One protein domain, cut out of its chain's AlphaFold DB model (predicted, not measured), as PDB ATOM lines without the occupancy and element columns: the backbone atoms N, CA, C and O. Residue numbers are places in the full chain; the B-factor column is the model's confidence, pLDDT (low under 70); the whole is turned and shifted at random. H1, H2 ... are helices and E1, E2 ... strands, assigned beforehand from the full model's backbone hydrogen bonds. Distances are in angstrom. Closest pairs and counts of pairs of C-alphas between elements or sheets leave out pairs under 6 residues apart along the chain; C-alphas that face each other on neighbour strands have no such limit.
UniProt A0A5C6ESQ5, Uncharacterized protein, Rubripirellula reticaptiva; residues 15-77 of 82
ATOM      1  N   GLU A  15     -27.989 -37.094 -22.319       96.19
ATOM      2  CA  GLU A  15     -26.767 -37.102 -23.128       96.19
ATOM      3  C   GLU A  15     -25.519 -37.191 -22.244       96.19
ATOM      4  O   GLU A  15     -25.463 -36.593 -21.165       96.19
ATOM      5  N   VAL A  16     -24.516 -37.944 -22.701       94.94
ATOM      6  CA  VAL A  16     -23.224 -38.086 -22.016       94.94
ATOM      7  C   VAL A  16     -22.363 -36.852 -22.272       94.94
ATOM      8  O   VAL A  16     -22.267 -36.371 -23.397       94.94
ATOM      9  N   GLY A  17     -21.669 -36.390 -21.237       94.12
ATOM     10  CA  GLY A  17     -20.662 -35.345 -21.335       94.12
ATOM     11  C   GLY A  17     -19.643 -35.404 -20.199       94.12
ATOM     12  O   GLY A  17     -19.613 -36.332 -19.386       94.12
ATOM     13  N   PHE A  18     -18.801 -34.380 -20.133       94.81
ATOM     14  CA  PHE A  18     -17.838 -34.163 -19.058       94.81
ATOM     15  C   PHE A  18     -17.675 -32.663 -18.811       94.81
ATOM     16  O   PHE A  18     -17.980 -31.846 -19.678       94.81
ATOM     17  N   ILE A  19     -17.199 -32.305 -17.618       95.75
ATOM     18  CA  ILE A  19     -16.857 -30.924 -17.275       95.75
ATOM     19  C   ILE A  19     -15.337 -30.793 -17.418       95.75
ATOM     20  O   ILE A  19     -14.612 -31.475 -16.679       95.75
ATOM     21  N   PRO A  20     -14.832 -29.989 -18.369       95.06
ATOM     22  CA  PRO A  20     -13.408 -29.711 -18.443       95.06
ATOM     23  C   PRO A  20     -13.002 -28.811 -17.270       95.06
ATOM     24  O   PRO A  20     -13.595 -27.755 -17.058       95.06
ATOM     25  N   ASP A  21     -11.984 -29.229 -16.529       92.50
ATOM     26  CA  ASP A  21     -11.262 -28.387 -15.581       92.50
ATOM     27  C   ASP A  21     -10.111 -27.718 -16.340       92.50
ATOM     28  O   ASP A  21      -9.175 -28.383 -16.800       92.50
ATOM     29  N   VAL A  22     -10.235 -26.411 -16.568       91.50
ATOM     30  CA  VAL A  22      -9.293 -25.638 -17.381       91.50
ATOM     31  C   VAL A  22      -8.442 -24.774 -16.466       91.50
ATOM     32  O   VAL A  22      -8.936 -23.881 -15.782       91.50
ATOM     33  N   SER A  23      -7.136 -25.010 -16.508       84.38
ATOM     34  CA  SER A  23      -6.126 -24.207 -15.825       84.38
ATOM     35  C   SER A  23      -5.124 -23.646 -16.837       84.38
ATOM     36  O   SER A  23      -5.195 -23.931 -18.034       84.38
ATOM     37  N   MET A  24      -4.196 -22.809 -16.370       82.12
ATOM     38  CA  MET A  24      -3.177 -22.179 -17.215       82.12
ATOM     39  C   MET A  24      -2.374 -23.237 -17.995       82.12
ATOM     40  O   MET A  24      -1.473 -23.868 -17.452       82.12
ATOM     41  N   GLY A  25      -2.702 -23.413 -19.279       85.19
ATOM     42  CA  GLY A  25      -2.000 -24.313 -20.201       85.19
ATOM     43  C   GLY A  25      -2.499 -25.762 -20.247       85.19
ATOM     44  O   GLY A  25      -1.901 -26.560 -20.965       85.19
ATOM     45  N   ALA A  26      -3.572 -26.121 -19.534       87.94
ATOM     46  CA  ALA A  26      -4.118 -27.479 -19.569       87.94
ATOM     47  C   ALA A  26      -5.643 -27.512 -19.404       87.94
ATOM     48  O   ALA A  26      -6.210 -26.765 -18.610       87.94
ATOM     49  N   ALA A  27      -6.289 -28.436 -20.116       92.12
ATOM     50  CA  ALA A  27      -7.675 -28.833 -19.890       92.12
ATOM     51  C   ALA A  27      -7.694 -30.310 -19.480       92.12
ATOM     52  O   ALA A  27      -7.209 -31.168 -20.220       92.12
ATOM     53  N   LEU A  28      -8.216 -30.600 -18.292       90.81
ATOM     54  CA  LEU A  28      -8.274 -31.937 -17.710       90.81
ATOM     55  C   LEU A  28      -9.731 -32.357 -17.501       90.81
ATOM     56  O   LEU A  28     -10.628 -31.524 -17.399       90.81
ATOM     57  N   GLN A  29      -9.988 -33.662 -17.429       92.31
ATOM     58  CA  GLN A  29     -11.296 -34.142 -16.991       92.31
ATOM     59  C   GLN A  29     -11.450 -33.891 -15.485       92.31
ATOM     60  O   GLN A  29     -10.591 -34.301 -14.704       92.31
ATOM     61  N   THR A  30     -12.558 -33.260 -15.080       94.81
ATOM     62  CA  THR A  30     -12.887 -33.071 -13.659       94.81
ATOM     63  C   THR A  30     -12.968 -34.422 -12.943       94.81
ATOM     64  O   THR A  30     -13.574 -35.376 -13.446       94.81
ATOM     65  N   ALA A  31     -12.395 -34.495 -11.746       94.56
ATOM     66  CA  ALA A  31     -12.394 -35.688 -10.912       94.56
ATOM     67  C   ALA A  31     -12.951 -35.384  -9.519       94.56
ATOM     68  O   ALA A  31     -12.824 -34.277  -9.001       94.56
ATOM     69  N   TRP A  32     -13.569 -36.391  -8.916       95.19
ATOM     70  CA  TRP A  32     -13.975 -36.382  -7.522       95.19
ATOM     71  C   TRP A  32     -12.855 -36.988  -6.680       95.19
ATOM     72  O   TRP A  32     -12.236 -37.975  -7.082       95.19
ATOM     73  N   HIS A  33     -12.604 -36.405  -5.514       93.81
ATOM     74  CA  HIS A  33     -11.639 -36.906  -4.541       93.81
ATOM     75  C   HIS A  33     -12.369 -37.318  -3.261       93.81
ATOM     76  O   HIS A  33     -13.309 -36.643  -2.837       93.81
ATOM     77  N   ARG A  34     -11.950 -38.429  -2.652       90.62
ATOM     78  CA  ARG A  34     -12.513 -38.894  -1.384       90.62
ATOM     79  C   ARG A  34     -11.910 -38.129  -0.207       90.62
ATOM     80  O   ARG A  34     -10.732 -38.291   0.091       90.62
ATOM     81  N   GLY A  35     -12.761 -37.440   0.548       89.56
ATOM     82  CA  GLY A  35     -12.387 -36.785   1.803       89.56
ATOM     83  C   GLY A  35     -12.351 -35.266   1.679       89.56
ATOM     84  O   GLY A  35     -13.074 -34.687   0.870       89.56
ATOM     85  N   VAL A  36     -11.542 -34.631   2.526       88.12
ATOM     86  CA  VAL A  36     -11.299 -33.182   2.508       88.12
ATOM     87  C   VAL A  36      -9.889 -32.903   1.979       88.12
ATOM     88  O   VAL A  36      -9.027 -33.770   2.112       88.12
ATOM     89  N   PRO A  37      -9.630 -31.732   1.372       86.81
ATOM     90  CA  PRO A  37      -8.286 -31.375   0.935       86.81
ATOM     91  C   PRO A  37      -7.310 -31.270   2.110       86.81
ATOM     92  O   PRO A  37      -7.689 -30.807   3.185       86.81
ATOM     93  N   ASP A  38      -6.051 -31.637   1.878       82.75
ATOM     94  CA  ASP A  38      -4.986 -31.446   2.860       82.75
ATOM     95  C   ASP A  38      -4.497 -29.992   2.848       82.75
ATOM     96  O   ASP A  38      -4.353 -29.365   1.785       82.75
ATOM     97  N   ASP A  39      -4.146 -29.484   4.029       83.69
ATOM     98  CA  ASP A  39      -3.459 -28.204   4.156       83.69
ATOM     99  C   ASP A  39      -2.076 -28.270   3.498       83.69
ATOM    100  O   ASP A  39      -1.300 -29.219   3.671       83.69
ATOM    101  N   LYS A  40      -1.733 -27.224   2.744       83.31
ATOM    102  CA  LYS A  40      -0.387 -27.071   2.193       83.31
ATOM    103  C   LYS A  40       0.549 -26.458   3.223       83.31
ATOM    104  O   LYS A  40       0.254 -25.430   3.827       83.31
ATOM    105  N   THR A  41       1.739 -27.035   3.339       87.38
ATOM    106  CA  THR A  41       2.863 -26.395   4.028       87.38
ATOM    107  C   THR A  41       3.552 -25.373   3.117       87.38
ATOM    108  O   THR A  41       3.406 -25.412   1.894       87.38
ATOM    109  N   ILE A  42       4.384 -24.490   3.684       88.69
ATOM    110  CA  ILE A  42       5.228 -23.553   2.910       88.69
ATOM    111  C   ILE A  42       6.094 -24.305   1.879       88.69
ATOM    112  O   ILE A  42       6.258 -23.851   0.746       88.69
ATOM    113  N   LEU A  43       6.604 -25.486   2.245       88.94
ATOM    114  CA  LEU A  43       7.382 -26.340   1.345       88.94
ATOM    115  C   LEU A  43       6.533 -26.897   0.192       88.94
ATOM    116  O   LEU A  43       7.010 -26.951  -0.941       88.94
ATOM    117  N   ASP A  44       5.275 -27.273   0.453       85.94
ATOM    118  CA  ASP A  44       4.356 -27.742  -0.593       85.94
ATOM    119  C   ASP A  44       4.059 -26.630  -1.614       85.94
ATOM    120  O   ASP A  44       4.033 -26.896  -2.816       85.94
ATOM    121  N   TYR A  45       3.897 -25.380  -1.163       84.88
ATOM    122  CA  TYR A  45       3.713 -24.229  -2.056       84.88
ATOM    123  C   TYR A  45       4.929 -23.980  -2.955       84.88
ATOM    124  O   TYR A  45       4.763 -23.770  -4.154       84.88
ATOM    125  N   LEU A  46       6.144 -24.034  -2.402       87.25
ATOM    126  CA  LEU A  46       7.377 -23.818  -3.170       87.25
ATOM    127  C   LEU A  46       7.612 -24.910  -4.223       87.25
ATOM    128  O   LEU A  46       8.117 -24.620  -5.304       87.25
ATOM    129  N   LYS A  47       7.255 -26.163  -3.915       86.50
ATOM    130  CA  LYS A  47       7.533 -27.314  -4.787       86.50
ATOM    131  C   LYS A  47       6.455 -27.563  -5.841       86.50
ATOM    132  O   LYS A  47       6.783 -27.963  -6.954       86.50
ATOM    133  N   PHE A  48       5.184 -27.375  -5.491       82.44
ATOM    134  CA  PHE A  48       4.046 -27.756  -6.340       82.44
ATOM    135  C   PHE A  48       3.179 -26.567  -6.764       82.44
ATOM    136  O   PHE A  48       2.190 -26.753  -7.468       82.44
ATOM    137  N   GLY A  49       3.535 -25.352  -6.340       82.06
ATOM    138  CA  GLY A  49       2.783 -24.144  -6.639       82.06
ATOM    139  C   GLY A  49       1.491 -24.003  -5.820       82.06
ATOM    140  O   GLY A  49       1.234 -24.770  -4.881       82.06
ATOM    141  N   PRO A  50       0.662 -22.997  -6.147       79.69
ATOM    142  CA  PRO A  50      -0.627 -22.759  -5.496       79.69
ATOM    143  C   PRO A  50      -1.635 -23.895  -5.758       79.69
ATOM    144  O   PRO A  50      -1.421 -24.765  -6.595       79.69
ATOM    145  N   GLY A  51      -2.724 -23.942  -4.986       81.44
ATOM    146  CA  GLY A  51      -3.784 -24.962  -5.085       81.44
ATOM    147  C   GLY A  51      -3.921 -25.802  -3.814       81.44
ATOM    148  O   GLY A  51      -3.262 -25.508  -2.822       81.44
ATOM    149  N   VAL A  52      -4.726 -26.862  -3.851       86.44
ATOM    150  CA  VAL A  52      -4.919 -27.784  -2.719       86.44
ATOM    151  C   VAL A  52      -3.995 -28.996  -2.810       86.44
ATOM    152  O   VAL A  52      -3.581 -29.383  -3.904       86.44
ATOM    153  N   LYS A  53      -3.633 -29.579  -1.665       86.94
ATOM    154  CA  LYS A  53      -2.922 -30.858  -1.615       86.94
ATOM    155  C   LYS A  53      -3.950 -31.986  -1.547       86.94
ATOM    156  O   LYS A  53      -4.962 -31.867  -0.863       86.94
ATOM    157  N   TYR A  54      -3.724 -33.036  -2.328       89.69
ATOM    158  CA  TYR A  54      -4.632 -34.174  -2.426       89.69
ATOM    159  C   TYR A  54      -3.881 -35.427  -2.891       89.69
ATOM    160  O   TYR A  54      -2.886 -35.339  -3.620       89.69
ATOM    161  N   ASP A  55      -4.376 -36.602  -2.502       88.75
ATOM    162  CA  ASP A  55      -3.868 -37.885  -2.989       88.75
ATOM    163  C   ASP A  55      -4.443 -38.203  -4.377       88.75
ATOM    164  O   ASP A  55      -5.626 -38.515  -4.528       88.75
ATOM    165  N   ARG A  56      -3.589 -38.155  -5.403       88.12
ATOM    166  CA  ARG A  56      -3.983 -38.420  -6.796       88.12
ATOM    167  C   ARG A  56      -4.491 -39.851  -7.008       88.12
ATOM    168  O   ARG A  56      -5.250 -40.067  -7.946       88.12
ATOM    169  N   SER A  57      -4.096 -40.809  -6.166       88.38
ATOM    170  CA  SER A  57      -4.541 -42.206  -6.260       88.38
ATOM    171  C   SER A  57      -6.002 -42.406  -5.843       88.38
ATOM    172  O   SER A  57      -6.612 -43.408  -6.205       88.38
ATOM    173  N   GLN A  58      -6.579 -41.433  -5.127       90.44
ATOM    174  CA  GLN A  58      -7.976 -41.441  -4.679       90.44
ATOM    175  C   GLN A  58      -8.916 -40.695  -5.640       90.44
ATOM    176  O   GLN A  58     -10.084 -40.478  -5.312       90.44
ATOM    177  N   LEU A  59      -8.419 -40.254  -6.801       92.38
ATOM    178  CA  LEU A  59      -9.241 -39.558  -7.785       92.38
ATOM    179  C   LEU A  59     -10.106 -40.530  -8.586       92.38
ATOM    180  O   LEU A  59      -9.606 -41.468  -9.204       92.38
ATOM    181  N   LEU A  60     -11.399 -40.222  -8.657       94.25
ATOM    182  CA  LEU A  60     -12.355 -40.878  -9.541       94.25
ATOM    183  C   LEU A  60     -12.793 -39.898 -10.636       94.25
ATOM    184  O   LEU A  60     -13.307 -38.823 -10.316       94.25
ATOM    185  N   PRO A  61     -12.626 -40.226 -11.931       93.12
ATOM    186  CA  PRO A  61     -13.058 -39.341 -13.005       93.12
ATOM    187  C   PRO A  61     -14.581 -39.165 -12.970       93.12
ATOM    188  O   PRO A  61     -15.332 -40.143 -12.907       93.12
ATOM    189  N   VAL A  62     -15.045 -37.916 -13.045       95.38
ATOM    190  CA  VAL A  62     -16.479 -37.612 -13.060       95.38
ATOM    191  C   VAL A  62     -17.016 -37.771 -14.477       95.38
ATOM    192  O   VAL A  62     -16.495 -37.186 -15.430       95.38
ATOM    193  N   ARG A  63     -18.094 -38.543 -14.617       92.69
ATOM    194  CA  ARG A  63     -18.926 -38.589 -15.828       92.69
ATOM    195  C   ARG A  63     -20.167 -37.739 -15.616       92.69
ATOM    196  O   ARG A  63     -20.788 -37.830 -14.556       92.69
ATOM    197  N   ALA A  64     -20.541 -36.955 -16.620       94.94
ATOM    198  CA  ALA A  64     -21.732 -36.123 -16.576       94.94
ATOM    199  C   ALA A  64     -22.812 -36.657 -17.522       94.94
ATOM    200  O   ALA A  64     -22.517 -37.135 -18.615       94.94
ATOM    201  N   PHE A  65     -24.069 -36.551 -17.096       95.81
ATOM    202  CA  PHE A  65     -25.240 -36.836 -17.915       95.81
ATOM    203  C   PHE A  65     -26.185 -35.645 -17.831       95.81
ATOM    204  O   PHE A  65     -26.685 -35.338 -16.745       95.81
ATOM    205  N   ARG A  66     -26.414 -34.965 -18.953       97.50
ATOM    206  CA  ARG A  66     -27.312 -33.810 -19.029       97.50
ATOM    207  C   ARG A  66     -28.642 -34.231 -19.637       97.50
ATOM    208  O   ARG A  66     -28.674 -34.905 -20.657       97.50
ATOM    209  N   CYS A  67     -29.755 -33.814 -19.052       98.00
ATOM    210  CA  CYS A  67     -31.052 -33.971 -19.693       98.00
ATOM    211  C   CYS A  67     -31.218 -32.955 -20.820       98.00
ATOM    212  O   CYS A  67     -31.156 -31.747 -20.586       98.00
ATOM    213  N   LYS A  68     -31.513 -33.445 -22.026       97.62
ATOM    214  CA  LYS A  68     -31.757 -32.595 -23.201       97.62
ATOM    215  C   LYS A  68     -33.053 -31.785 -23.097       97.62
ATOM    216  O   LYS A  68     -33.176 -30.765 -23.762       97.62
ATOM    217  N   ALA A  69     -34.005 -32.229 -22.270       97.94
ATOM    218  CA  ALA A  69     -35.309 -31.586 -22.108       97.94
ATOM    219  C   ALA A  69     -35.324 -30.520 -20.999       97.94
ATOM    220  O   ALA A  69     -35.688 -29.379 -21.259       97.94
ATOM    221  N   CYS A  70     -34.928 -30.875 -19.770       97.62
ATOM    222  CA  CYS A  70     -35.012 -29.969 -18.611       97.62
ATOM    223  C   CYS A  70     -33.663 -29.404 -18.147       97.62
ATOM    224  O   CYS A  70     -33.627 -28.543 -17.275       97.62
ATOM    225  N   GLY A  71     -32.545 -29.887 -18.694       97.00
ATOM    226  CA  GLY A  71     -31.212 -29.417 -18.319       97.00
ATOM    227  C   GLY A  71     -30.637 -30.004 -17.028       97.00
ATOM    228  O   GLY A  71     -29.500 -29.660 -16.709       97.00
ATOM    229  N   LEU A  72     -31.344 -30.901 -16.318       97.00
ATOM    230  CA  LEU A  72     -30.795 -31.608 -15.150       97.00
ATOM    231  C   LEU A  72     -29.418 -32.197 -15.480       97.00
ATOM    232  O   LEU A  72     -29.284 -32.935 -16.456       97.00
ATOM    233  N   LEU A  73     -28.419 -31.913 -14.646       96.44
ATOM    234  CA  LEU A  73     -27.063 -32.428 -14.794       96.44
ATOM    235  C   LEU A  73     -26.745 -33.396 -13.652       96.44
ATOM    236  O   LEU A  73     -26.728 -33.006 -12.486       96.44
ATOM    237  N   ARG A  74     -26.472 -34.659 -13.983       94.44
ATOM    238  CA  ARG A  74     -26.085 -35.698 -13.017       94.44
ATOM    239  C   ARG A  74     -24.598 -35.996 -13.145       94.44
ATOM    240  O   ARG A  74     -24.124 -36.271 -14.245       94.44
ATOM    241  N   LEU A  75     -23.886 -35.972 -12.024       94.81
ATOM    242  CA  LEU A  75     -22.453 -36.244 -11.946       94.81
ATOM    243  C   LEU A  75     -22.221 -37.568 -11.216       94.81
ATOM    244  O   LEU A  75     -22.764 -37.780 -10.135       94.81
ATOM    245  N   TYR A  76     -21.419 -38.449 -11.809       92.50
ATOM    246  CA  TYR A  76     -21.110 -39.768 -11.258       92.50
ATOM    247  C   TYR A  76     -19.605 -39.971 -11.151       92.50
ATOM    248  O   TYR A  76     -18.894 -39.870 -12.152       92.50
ATOM    249  N   ALA A  77     -19.150 -40.329  -9.953       93.56
ATOM    250  CA  ALA A  77     -17.774 -40.687  -9.634       93.56
ATOM    251  C   ALA A  77     -17.730 -42.150  -9.167       93.56
ATOM    252  O   ALA A  77     -17.542 -42.435  -7.989       93.56
TER     253      ALA A  77
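This is residues 15 to 77 of the 82 residues of an uncharacterized protein of Rubripirellula reticaptiva (UniProt A0A5C6ESQ5). A long, loose shape has a small antiparallel sheet of three strands, E1, E6 and E7, at one end and the single short helix H1, set in loops, at the other. Between them lies the short strand pair E4 and E5, while the hairpin of E2 and E3 points away to one side. The printed part has 63 residues with one named helix and seven named strands, in the order E1 E2 E3 E4 H1 E5 E6 E7, and its class is mixed, helices and strands. The sheet of three runs E1, E6, E7, and the other two sheets are the antiparallel pairs E2 with E3 and E4 with E5. The whole is loose, with a radius of gyration of the C-alphas of 15.0 A, and elongated, spanning 49 by 27 by 17 A.

E1, residues 15 to 17, is an edge strand, antiparallel to the inner strand E6, residues 63 to 67, at 144 degrees; N 15 and O 66 are within hydrogen-bond range at 2.8 A. E1 runs on into E2, residues 20 to 23, at 22 degrees. E2 forms a hairpin with E3, residues 26 to 29, with N 21 and O 28 2.8 A apart. E3 runs on into E4, residues 31 to 33, at 70 degrees. E4 is antiparallel to E5, residues 59 to 61, at 150 degrees, with N 32 and O 60 2.8 A apart. The closest C-alphas of E3 and E5 are those of Gln 29 and Pro 61, 6.8 A apart. H1, residues 42 to 48, is not on the sheet of E1, E6 and E7; every O i to N i+4 pair in H1 is within hydrogen-bond range. E5 runs on into E6 at 39 degrees. E6 forms a hairpin with the other edge strand, E7, residues 73 to 76, at 156 degrees, with N 65 and O 74 2.9 A apart.

E1 begins at C-alpha 15, (-26.767, -37.102, -23.128), and is 6.6 A long. E2 is 9.5 A, E3 10.1 A and E4 6.5 A long. H1 is 10.2 A long, from C-alpha 42 at (5.228, -23.553, 2.910). E5 is 6.5 A, E6 13.5 A and E7 10.1 A long, and E7 ends at C-alpha 76, (-21.110, -39.768, -11.258).

The two C-alphas farthest apart are those of Leu 43 and Ala 69, 49.0 A. The printed part has no cut, and no link is long; those from E4 to H1 and from H1 to E5 are short, the others tight. The mean pLDDT of the printed part is 90.8, and no printed residue is under 70.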